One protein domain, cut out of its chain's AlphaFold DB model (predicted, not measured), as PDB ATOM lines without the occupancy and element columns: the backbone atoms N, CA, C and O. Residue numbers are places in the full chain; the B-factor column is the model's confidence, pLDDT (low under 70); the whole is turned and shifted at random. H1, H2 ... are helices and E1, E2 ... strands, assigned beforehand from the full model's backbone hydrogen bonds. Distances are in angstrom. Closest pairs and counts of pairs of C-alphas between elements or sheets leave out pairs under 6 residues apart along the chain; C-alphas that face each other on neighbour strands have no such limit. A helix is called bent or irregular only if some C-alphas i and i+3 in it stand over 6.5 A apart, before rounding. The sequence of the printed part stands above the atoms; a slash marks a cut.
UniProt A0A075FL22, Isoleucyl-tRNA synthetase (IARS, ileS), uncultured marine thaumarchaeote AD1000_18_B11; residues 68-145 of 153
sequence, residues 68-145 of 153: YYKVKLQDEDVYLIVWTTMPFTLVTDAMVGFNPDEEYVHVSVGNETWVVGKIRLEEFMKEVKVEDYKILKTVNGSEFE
ATOM      1  N   TYR A  68     127.135 174.826 133.494       94.69
ATOM      2  CA  TYR A  68     125.732 174.952 133.119       94.69
ATOM      3  C   TYR A  68     125.113 173.563 132.977       94.69
ATOM      4  O   TYR A  68     125.708 172.673 132.366       94.69
ATOM      5  N   TYR A  69     123.911 173.375 133.511       93.69
ATOM      6  CA  TYR A  69     123.165 172.125 133.395       93.69
ATOM      7  C   TYR A  69     121.690 172.390 133.094       93.69
ATOM      8  O   TYR A  69     121.166 173.482 133.319       93.69
ATOM      9  N   LYS A  70     121.037 171.378 132.517       94.19
ATOM     10  CA  LYS A  70     119.649 171.452 132.057       94.19
ATOM     11  C   LYS A  70     118.739 170.724 133.035       94.19
ATOM     12  O   LYS A  70     118.942 169.537 133.282       94.19
ATOM     13  N   VAL A  71     117.698 171.402 133.507       94.06
ATOM     14  CA  VAL A  71     116.634 170.806 134.321       94.06
ATOM     15  C   VAL A  71     115.357 170.757 133.494       94.06
ATOM     16  O   VAL A  71     114.864 171.787 133.047       94.06
ATOM     17  N   LYS A  72     114.813 169.564 133.252       93.81
ATOM     18  CA  LYS A  72     113.601 169.409 132.437       93.81
ATOM     19  C   LYS A  72     112.348 169.728 133.260       93.81
ATOM     20  O   LYS A  72     112.224 169.224 134.376       93.81
ATOM     21  N   LEU A  73     111.418 170.518 132.721       93.12
ATOM     22  CA  LEU A  73     110.069 170.653 133.289       93.12
ATOM     23  C   LEU A  73     109.270 169.358 133.065       93.12
ATOM     24  O   LEU A  73     109.424 168.710 132.034       93.12
ATOM     25  N   GLN A  74     108.440 168.946 134.026       89.38
ATOM     26  CA  GLN A  74     107.695 167.683 133.900       89.38
ATOM     27  C   GLN A  74     106.591 167.757 132.837       89.38
ATOM     28  O   GLN A  74     106.412 166.809 132.075       89.38
ATOM     29  N   ASP A  75     105.894 168.891 132.764       87.25
ATOM     30  CA  ASP A  75     104.686 169.052 131.944       87.25
ATOM     31  C   ASP A  75     104.952 169.685 130.567       87.25
ATOM     32  O   ASP A  75     104.048 169.803 129.738       87.25
ATOM     33  N   GLU A  76     106.191 170.101 130.302       88.44
ATOM     34  CA  GLU A  76     106.584 170.809 129.083       88.44
ATOM     35  C   GLU A  76     107.914 170.248 128.556       88.44
ATOM     36  O   GLU A  76     108.819 169.940 129.332       88.44
ATOM     37  N   ASP A  77     108.089 170.162 127.231       91.69
ATOM     38  CA  ASP A  77     109.388 169.814 126.626       91.69
ATOM     39  C   ASP A  77     110.324 171.033 126.604       91.69
ATOM     40  O   ASP A  77     110.727 171.557 125.565       91.69
ATOM     41  N   VAL A  78     110.592 171.538 127.804       94.75
ATOM     42  CA  VAL A  78     111.323 172.768 128.078       94.75
ATOM     43  C   VAL A  78     112.387 172.480 129.131       94.75
ATOM     44  O   VAL A  78     112.135 171.807 130.134       94.75
ATOM     45  N   TYR A  79     113.584 173.011 128.903       96.25
ATOM     46  CA  TYR A  79     114.730 172.872 129.791       96.25
ATOM     47  C   TYR A  79     115.054 174.207 130.454       96.25
ATOM     48  O   TYR A  79     115.312 175.202 129.784       96.25
ATOM     49  N   LEU A  80     115.078 174.223 131.779       95.69
ATOM     50  CA  LEU A  80     115.598 175.328 132.567       95.69
ATOM     51  C   LEU A  80     117.123 175.252 132.548       95.69
ATOM     52  O   LEU A  80     117.689 174.194 132.839       95.69
ATOM     53  N   ILE A  81     117.781 176.352 132.197       96.06
ATOM     54  CA  ILE A  81     119.240 176.429 132.218       96.06
ATOM     55  C   ILE A  81     119.680 177.009 133.555       96.06
ATOM     56  O   ILE A  81     119.347 178.147 133.883       96.06
ATOM     57  N   VAL A  82     120.446 176.227 134.311       95.19
ATOM     58  CA  VAL A  82     120.947 176.610 135.632       95.19
ATOM     59  C   VAL A  82     122.472 176.621 135.617       95.19
ATOM     60  O   VAL A  82     123.104 175.805 134.944       95.19
ATOM     61  N   TRP A  83     123.058 177.562 136.351       95.00
ATOM     62  CA  TRP A  83     124.500 177.750 136.483       95.00
ATOM     63  C   TRP A  83     124.957 177.470 137.916       95.00
ATOM     64  O   TRP A  83     124.273 177.847 138.867       95.00
ATOM     65  N   THR A  84     126.114 176.830 138.076       94.25
ATOM     66  CA  THR A  84     126.753 176.617 139.379       94.25
ATOM     67  C   THR A  84     128.276 176.619 139.263       94.25
ATOM     68  O   THR A  84     128.837 176.120 138.284       94.25
ATOM     69  N   THR A  85     128.949 177.135 140.292       94.31
ATOM     70  CA  THR A  85     130.395 176.953 140.502       94.31
ATOM     71  C   THR A  85     130.724 175.751 141.386       94.31
ATOM     72  O   THR A  85     131.886 175.384 141.540       94.31
ATOM     73  N   MET A  86     129.705 175.089 141.943       93.25
ATOM     74  CA  MET A  86     129.843 173.978 142.885       93.25
ATOM     75  C   MET A  86     129.154 172.713 142.340       93.25
ATOM     76  O   MET A  86     128.091 172.332 142.823       93.25
ATOM     77  N   PRO A  87     129.730 172.005 141.346       91.31
ATOM     78  CA  PRO A  87     129.096 170.836 140.722       91.31
ATOM     79  C   PRO A  87     128.695 169.724 141.699       91.31
ATOM     80  O   PRO A  87     127.758 168.975 141.441       91.31
ATOM     81  N   PHE A  88     129.393 169.607 142.830       89.25
ATOM     82  CA  PHE A  88     129.096 168.590 143.834       89.25
ATOM     83  C   PHE A  88     127.744 168.802 144.532       89.25
ATOM     84  O   PHE A  88     127.231 167.852 145.109       89.25
ATOM     85  N   THR A  89     127.139 169.997 144.473       88.94
ATOM     86  CA  THR A  89     125.811 170.240 145.066       88.94
ATOM     87  C   THR A  89     124.675 169.698 144.204       88.94
ATOM     88  O   THR A  89     123.555 169.574 144.690       88.94
ATOM     89  N   LEU A  90     124.946 169.336 142.944       87.94
ATOM     90  CA  LEU A  90     123.930 168.831 142.016       87.94
ATOM     91  C   LEU A  90     123.283 167.526 142.485       87.94
ATOM     92  O   LEU A  90     122.115 167.293 142.208       87.94
ATOM     93  N   VAL A  91     124.018 166.678 143.215       86.06
ATOM     94  CA  VAL A  91     123.481 165.400 143.722       86.06
ATOM     95  C   VAL A  91     122.464 165.588 144.847       86.06
ATOM     96  O   VAL A  91     121.715 164.669 145.157       86.06
ATOM     97  N   THR A  92     122.453 166.766 145.469       85.81
ATOM     98  CA  THR A  92     121.519 167.135 146.534       85.81
ATOM     99  C   THR A  92     120.555 168.233 146.101       85.81
ATOM    100  O   THR A  92     119.852 168.773 146.954       85.81
ATOM    101  N   ASP A  93     120.542 168.599 144.816       86.31
ATOM    102  CA  ASP A  93     119.670 169.656 144.318       86.31
ATOM    103  C   ASP A  93     118.204 169.270 144.537       86.31
ATOM    104  O   ASP A  93     117.811 168.130 144.297       86.31
ATOM    105  N   ALA A  94     117.421 170.215 145.049       87.50
ATOM    106  CA  ALA A  94     116.052 169.978 145.497       87.50
ATOM    107  C   ALA A  94     115.035 170.818 144.724       87.50
ATOM    108  O   ALA A  94     113.877 170.422 144.595       87.50
ATOM    109  N   MET A  95     115.438 172.003 144.257       91.06
ATOM    110  CA  MET A  95     114.535 172.986 143.671       91.06
ATOM    111  C   MET A  95     115.297 174.008 142.828       91.06
ATOM    112  O   MET A  95     116.420 174.383 143.151       91.06
ATOM    113  N   VAL A  96     114.632 174.542 141.803       92.69
ATOM    114  CA  VAL A  96     115.133 175.686 141.033       92.69
ATOM    115  C   VAL A  96     114.398 176.944 141.482       92.69
ATOM    116  O   VAL A  96     113.171 176.993 141.446       92.69
ATOM    117  N   GLY A  97     115.150 177.960 141.904       93.25
ATOM    118  CA  GLY A  97     114.606 179.259 142.295       93.25
ATOM    119  C   GLY A  97     114.523 180.234 141.120       93.25
ATOM    120  O   GLY A  97     115.460 180.344 140.330       93.25
ATOM    121  N   PHE A  98     113.424 180.983 141.050       95.06
ATOM    122  CA  PHE A  98     113.228 182.091 140.114       95.06
ATOM    123  C   PHE A  98     113.032 183.388 140.899       95.06
ATOM    124  O   PHE A  98     112.409 183.382 141.960       95.06
ATOM    125  N   ASN A  99     113.551 184.503 140.381       95.88
ATOM    126  CA  ASN A  99     113.186 185.817 140.897       95.88
ATOM    127  C   ASN A  99     111.821 186.193 140.296       95.88
ATOM    128  O   ASN A  99     111.734 186.300 139.069       95.88
ATOM    129  N   PRO A 100     110.767 186.381 141.111       95.38
ATOM    130  CA  PRO A 100     109.427 186.642 140.605       95.38
ATOM    131  C   PRO A 100     109.318 187.953 139.827       95.38
ATOM    132  O   PRO A 100     108.446 188.052 138.986       95.38
ATOM    133  N   ASP A 101     110.190 188.938 140.027       95.56
ATOM    134  CA  ASP A 101     110.082 190.226 139.325       95.56
ATOM    135  C   ASP A 101     110.890 190.275 138.016       95.56
ATOM    136  O   ASP A 101     110.778 191.226 137.242       95.56
ATOM    137  N   GLU A 102     111.684 189.238 137.737       97.00
ATOM    138  CA  GLU A 102     112.575 189.189 136.576       97.00
ATOM    139  C   GLU A 102     111.927 188.533 135.354       97.00
ATOM    140  O   GLU A 102     111.039 187.681 135.448       97.00
ATOM    141  N   GLU A 103     112.405 188.923 134.172       97.56
ATOM    142  CA  GLU A 103     111.961 188.360 132.898       97.56
ATOM    143  C   GLU A 103     112.841 187.183 132.460       97.56
ATOM    144  O   GLU A 103     114.073 187.262 132.397       97.56
ATOM    145  N   TYR A 104     112.185 186.107 132.038       97.75
ATOM    146  CA  TYR A 104     112.799 184.903 131.500       97.75
ATOM    147  C   TYR A 104     112.309 184.672 130.071       97.75
ATOM    148  O   TYR A 104     111.142 184.889 129.746       97.75
ATOM    149  N   VAL A 105     113.204 184.237 129.190       97.56
ATOM    150  CA  VAL A 105     112.900 183.996 127.779       97.56
ATOM    151  C   VAL A 105     112.901 182.508 127.474       97.56
ATOM    152  O   VAL A 105     113.816 181.783 127.855       97.56
ATOM    153  N   HIS A 106     111.882 182.065 126.742       97.06
ATOM    154  CA  HIS A 106     111.894 180.771 126.076       97.06
ATOM    155  C   HIS A 106     112.623 180.927 124.751       97.06
ATOM    156  O   HIS A 106     112.237 181.748 123.915       97.06
ATOM    157  N   VAL A 107     113.652 180.122 124.548       97.00
ATOM    158  CA  VAL A 107     114.534 180.204 123.397       97.00
ATOM    159  C   VAL A 107     114.604 178.852 122.710       97.00
ATOM    160  O   VAL A 107     114.911 177.846 123.338       97.00
ATOM    161  N   SER A 108     114.328 178.831 121.411       96.38
ATOM    162  CA  SER A 108     114.539 177.658 120.570       96.38
ATOM    163  C   SER A 108     116.023 177.545 120.243       96.38
ATOM    164  O   SER A 108     116.574 178.464 119.634       96.38
ATOM    165  N   VAL A 109     116.644 176.427 120.616       94.44
ATOM    166  CA  VAL A 109     118.037 176.087 120.299       94.44
ATOM    167  C   VAL A 109     118.050 174.687 119.690       94.44
ATOM    168  O   VAL A 109     117.854 173.684 120.378       94.44
ATOM    169  N   GLY A 110     118.225 174.606 118.368       90.81
ATOM    170  CA  GLY A 110     118.053 173.352 117.630       90.81
ATOM    171  C   GLY A 110     116.642 172.778 117.810       90.81
ATOM    172  O   GLY A 110     115.661 173.430 117.461       90.81
ATOM    173  N   ASN A 111     116.548 171.571 118.377       91.69
ATOM    174  CA  ASN A 111     115.279 170.878 118.646       91.69
ATOM    175  C   ASN A 111     114.779 171.053 120.090       91.69
ATOM    176  O   ASN A 111     113.787 170.435 120.465       91.69
ATOM    177  N   GLU A 112     115.472 171.837 120.915       95.38
ATOM    178  CA  GLU A 112     115.125 172.036 122.320       95.38
ATOM    179  C   GLU A 112     114.608 173.457 122.564       95.38
ATOM    180  O   GLU A 112     114.989 174.410 121.880       95.38
ATOM    181  N   THR A 113     113.763 173.604 123.586       96.81
ATOM    182  CA  THR A 113     113.386 174.914 124.124       96.81
ATOM    183  C   THR A 113     114.059 175.120 125.471       96.81
ATOM    184  O   THR A 113     113.899 174.306 126.380       96.81
ATOM    185  N   TRP A 114     114.812 176.206 125.603       97.19
ATOM    186  CA  TRP A 114     115.530 176.576 126.817       97.19
ATOM    187  C   TRP A 114     114.878 177.781 127.486       97.19
ATOM    188  O   TRP A 114     114.429 178.698 126.803       97.19
ATOM    189  N   VAL A 115     114.855 177.798 128.815       97.19
ATOM    190  CA  VAL A 115     114.475 178.968 129.613       97.19
ATOM    191  C   VAL A 115     115.736 179.581 130.193       97.19
ATOM    192  O   VAL A 115     116.476 178.917 130.921       97.19
ATOM    193  N   VAL A 116     115.971 180.848 129.858       97.00
ATOM    194  CA  VAL A 116     117.145 181.616 130.287       97.00
ATOM    195  C   VAL A 116     116.687 182.985 130.783       97.00
ATOM    196  O   VAL A 116     115.751 183.565 130.233       97.00
ATOM    197  N   GLY A 117     117.335 183.523 131.817       97.00
ATOM    198  CA  GLY A 117     117.085 184.898 132.257       97.00
ATOM    199  C   GLY A 117     117.409 185.896 131.142       97.00
ATOM    200  O   GLY A 117     118.494 185.846 130.557       97.00
ATOM    201  N   LYS A 118     116.487 186.817 130.850       96.44
ATOM    202  CA  LYS A 118     116.596 187.757 129.721       96.44
ATOM    203  C   LYS A 118     117.868 188.605 129.786       96.44
ATOM    204  O   LYS A 118     118.523 188.793 128.766       96.44
ATOM    205  N   ILE A 119     118.246 189.051 130.986       96.31
ATOM    206  CA  ILE A 119     119.439 189.880 131.235       96.31
ATOM    207  C   ILE A 119     120.734 189.154 130.839       96.31
ATOM    208  O   ILE A 119     121.655 189.777 130.321       96.31
ATOM    209  N   ARG A 120     120.813 187.836 131.063       95.00
ATOM    210  CA  ARG A 120     122.025 187.035 130.821       95.00
ATOM    211  C   ARG A 120     122.041 186.341 129.461       95.00
ATOM    212  O   ARG A 120     123.049 185.732 129.126       95.00
ATOM    213  N   LEU A 121     120.968 186.442 128.674       94.81
ATOM    214  CA  LEU A 121     120.800 185.693 127.429       94.81
ATOM    215  C   LEU A 121     121.971 185.868 126.454       94.81
ATOM    216  O   LEU A 121     122.543 184.877 126.009       94.81
ATOM    217  N   GLU A 122     122.325 187.108 126.107       93.75
ATOM    218  CA  GLU A 122     123.339 187.363 125.075       93.75
ATOM    219  C   GLU A 122     124.727 186.859 125.474       93.75
ATOM    220  O   GLU A 122     125.450 186.301 124.650       93.75
ATOM    221  N   GLU A 123     125.111 187.085 126.730       94.31
ATOM    222  CA  GLU A 123     126.400 186.657 127.265       94.31
ATOM    223  C   GLU A 123     126.451 185.135 127.389       94.31
ATOM    224  O   GLU A 123     127.384 184.513 126.885       94.31
ATOM    225  N   PHE A 124     125.394 184.528 127.932       95.19
ATOM    226  CA  PHE A 124     125.256 183.080 128.027       95.19
ATOM    227  C   PHE A 124     125.397 182.404 126.658       95.19
ATOM    228  O   PHE A 124     126.204 181.489 126.509       95.19
ATOM    229  N   MET A 125     124.679 182.877 125.634       95.06
ATOM    230  CA  MET A 125     124.738 182.286 124.291       95.06
ATOM    231  C   MET A 125     126.139 182.377 123.671       95.06
ATOM    232  O   MET A 125     126.582 181.434 123.014       95.06
ATOM    233  N   LYS A 126     126.877 183.467 123.932       94.12
ATOM    234  CA  LYS A 126     128.290 183.599 123.534       94.12
ATOM    235  C   LYS A 126     129.182 182.607 124.281       94.12
ATOM    236  O   LYS A 126     130.022 181.967 123.651       94.12
ATOM    237  N   GLU A 127     128.994 182.452 125.591       93.31
ATOM    238  CA  GLU A 127     129.757 181.508 126.419       93.31
ATOM    239  C   GLU A 127     129.567 180.056 125.955       93.31
ATOM    240  O   GLU A 127     130.546 179.322 125.803       93.31
ATOM    241  N   VAL A 128     128.325 179.653 125.661       93.38
ATOM    242  CA  VAL A 128     128.008 178.298 125.176       93.38
ATOM    243  C   VAL A 128     128.178 178.121 123.663       93.38
ATOM    244  O   VAL A 128     127.974 177.020 123.155       93.38
ATOM    245  N   LYS A 129     128.594 179.175 122.945       93.62
ATOM    246  CA  LYS A 129     128.830 179.189 121.489       93.62
ATOM    247  C   LYS A 129     127.604 178.767 120.669       93.62
ATOM    248  O   LYS A 129     127.723 178.042 119.682       93.62
ATOM    249  N   VAL A 130     126.426 179.227 121.083       93.31
ATOM    250  CA  VAL A 130     125.167 179.043 120.354       93.31
ATOM    251  C   VAL A 130     124.894 180.307 119.545       93.31
ATOM    252  O   VAL A 130     124.547 181.348 120.096       93.31
ATOM    253  N   GLU A 131     125.079 180.217 118.229       88.69
ATOM    254  CA  GLU A 131     124.902 181.355 117.315       88.69
ATOM    255  C   GLU A 131     123.474 181.463 116.768       88.69
ATOM    256  O   GLU A 131     122.975 182.569 116.574       88.69
ATOM    257  N   ASP A 132     122.806 180.327 116.549       91.12
ATOM    258  CA  ASP A 132     121.444 180.274 116.017       91.12
ATOM    259  C   ASP A 132     120.452 179.926 117.126       91.12
ATOM    260  O   ASP A 132     120.378 178.790 117.606       91.12
ATOM    261  N   TYR A 133     119.704 180.939 117.556       94.31
ATOM    262  CA  TYR A 133     118.629 180.782 118.513       94.31
ATOM    263  C   TYR A 133     117.494 181.758 118.224       94.31
ATOM    264  O   TYR A 133     117.694 182.866 117.721       94.31
ATOM    265  N   LYS A 134     116.273 181.365 118.588       95.44
ATOM    266  CA  LYS A 134     115.085 182.203 118.405       95.44
ATOM    267  C   LYS A 134     114.321 182.363 119.705       95.44
ATOM    268  O   LYS A 134     113.886 181.377 120.291       95.44
ATOM    269  N   ILE A 135     114.087 183.607 120.112       96.44
ATOM    270  CA  ILE A 135     113.198 183.913 121.234       96.44
ATOM    271  C   ILE A 135     111.758 183.600 120.809       96.44
ATOM    272  O   ILE A 135     111.261 184.126 119.811       96.44
ATOM    273  N   LEU A 136     111.104 182.713 121.553       95.81
ATOM    274  CA  LEU A 136     109.733 182.269 121.315       95.81
ATOM    275  C   LEU A 136     108.731 183.110 122.104       95.81
ATOM    276  O   LEU A 136     107.720 183.544 121.558       95.81
ATOM    277  N   LYS A 137     109.013 183.325 123.390       95.88
ATOM    278  CA  LYS A 137     108.204 184.146 124.295       95.88
ATOM    279  C   LYS A 137     109.038 184.634 125.473       95.88
ATOM    280  O   LYS A 137     110.057 184.028 125.804       95.88
ATOM    281  N   THR A 138     108.549 185.683 126.118       97.06
ATOM    282  CA  THR A 138     109.067 186.196 127.388       97.06
ATOM    283  C   THR A 138     107.984 186.018 128.437       97.06
ATOM    284  O   THR A 138     106.824 186.326 128.170       97.06
ATOM    285  N   VAL A 139     108.365 185.495 129.593       96.31
ATOM    286  CA  VAL A 139     107.499 185.243 130.745       96.31
ATOM    287  C   VAL A 139     108.154 185.829 131.986       96.31
ATOM    288  O   VAL A 139     109.372 186.010 132.033       96.31
ATOM    289  N   ASN A 140     107.352 186.144 132.988       96.62
ATOM    290  CA  ASN A 140     107.865 186.627 134.261       96.62
ATOM    291  C   ASN A 140     108.193 185.439 135.192       96.62
ATOM    292  O   ASN A 140     107.588 184.372 135.079       96.62
ATOM    293  N   GLY A 141     109.167 185.600 136.092       93.75
ATOM    294  CA  GLY A 141     109.624 184.526 136.980       93.75
ATOM    295  C   GLY A 141     108.529 183.932 137.867       93.75
ATOM    296  O   GLY A 141     108.577 182.739 138.167       93.75
ATOM    297  N   SER A 142     107.509 184.721 138.220       94.94
ATOM    298  CA  SER A 142     106.355 184.250 138.997       94.94
ATOM    299  C   SER A 142     105.561 183.140 138.296       94.94
ATOM    300  O   SER A 142     104.957 182.306 138.964       94.94
ATOM    301  N   GLU A 143     105.617 183.037 136.962       93.44
ATOM    302  CA  GLU A 143     104.926 181.978 136.212       93.44
ATOM    303  C   GLU A 143     105.512 180.575 136.446       93.44
ATOM    304  O   GLU A 143     104.884 179.577 136.084       93.44
ATOM    305  N   PHE A 144     106.716 180.474 137.020       91.62
ATOM    306  CA  PHE A 144     107.352 179.195 137.344       91.62
ATOM    307  C   PHE A 144     107.035 178.703 138.759       91.62
ATOM    308  O   PHE A 144     107.399 177.576 139.102       91.62
ATOM    309  N   GLU A 145     106.344 179.504 139.573       92.44
ATOM    310  CA  GLU A 145     105.972 179.111 140.928       92.44
ATOM    311  C   GLU A 145     105.096 177.847 140.914       92.44
ATOM    312  O   GLU A 145     104.103 177.747 140.191       92.44
TER     313      GLU A 145
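What this domain is: This is residues 68 to 145 of the 153 residues of the protein "Isoleucyl-tRNA synthetase (IARS, ileS)" of uncultured marine thaumarchaeote AD1000_18_B11 (UniProt A0A075FL22). One strongly twisted sheet of five strands makes the body, with the irregular helix H2 packed slantwise over one face. The short helix H1 sits off the sheet, past the end of E2, and a link leads from it back to the start of E3; the small H3 only grazes the sheet after E5. The printed part has 78 residues, with named elements in the order E1 E2 H1 E3 E4 H2 E5 H3, and the class is mixed, helices and strands. The sheet's order is E1 E2 E4 E3 E5, mixed, with E2 and E4 parallel and the other neighbours antiparallel. The whole is compact and rounded, with a radius of gyration of the C-alphas of 12.5 A and spans of 33 by 27 by 23 A.

How they stand to each other: In the sheet, E2, residues 78 to 84, and E4, residues 112 to 117, are parallel at 47 degrees, with N 115 and O 79 2.8 A apart. E1, residues 68 to 72, is an edge strand and forms a hairpin with E2, with N 80 and O 71 2.8 A apart. E3, residues 103 to 109, forms a hairpin with E4, with N 107 and O 114 2.8 A apart. The other edge strand, E5, residues 134 to 140, is antiparallel to E3, with N 106 and O 137 2.8 A apart. H2, residues 118 to 127, is on the sheet at a height of 8.6 A, two layers in which the helix is on one face. It lies over E4 at 43 degrees on the local plane, slantwise to the strands; its closest C-alphas to E3 are those of Lys 118 and Tyr 104, 5.1 A apart. E4, H2 and E5 form a split strand-helix-strand unit, two strands running the same way with E3 between them, and its crossover is right-handed. H1, residues 87 to 92, is only just not on the sheet, with 4 pairs of C-alphas within 10 A, and is apart from H2. H3, residues 141 to 144, only grazes the sheet. O i to N i+4 pairs are within hydrogen-bond range in 0 of 2 for H1, where 2 of 3 O i to N i+3 pairs are, and in 4 of 6 for H2; H3 is too short for such a pair.

Where its parts are: E1 begins at C-alpha 68 (125.732, 174.952, 133.119). E2 is 19.5 A long from first to last C-alpha, E3 18.6 A, E5 18.0 A and E4 16.4 A. H2 is 14.9 A long and irregular, with C-alphas 119 and 122 7.7 A apart. H3 ends at C-alpha 144 (107.352, 179.195, 137.344).

The domain as a whole: The two C-alphas farthest apart, those of Thr 92 and Asp 132, are 33.2 A apart. The printed part has no cut and no long link; H1 to E3, with 10 residues between them, is a short link. The mean pLDDT of the printed part is 93.8, and no printed residue is under 70.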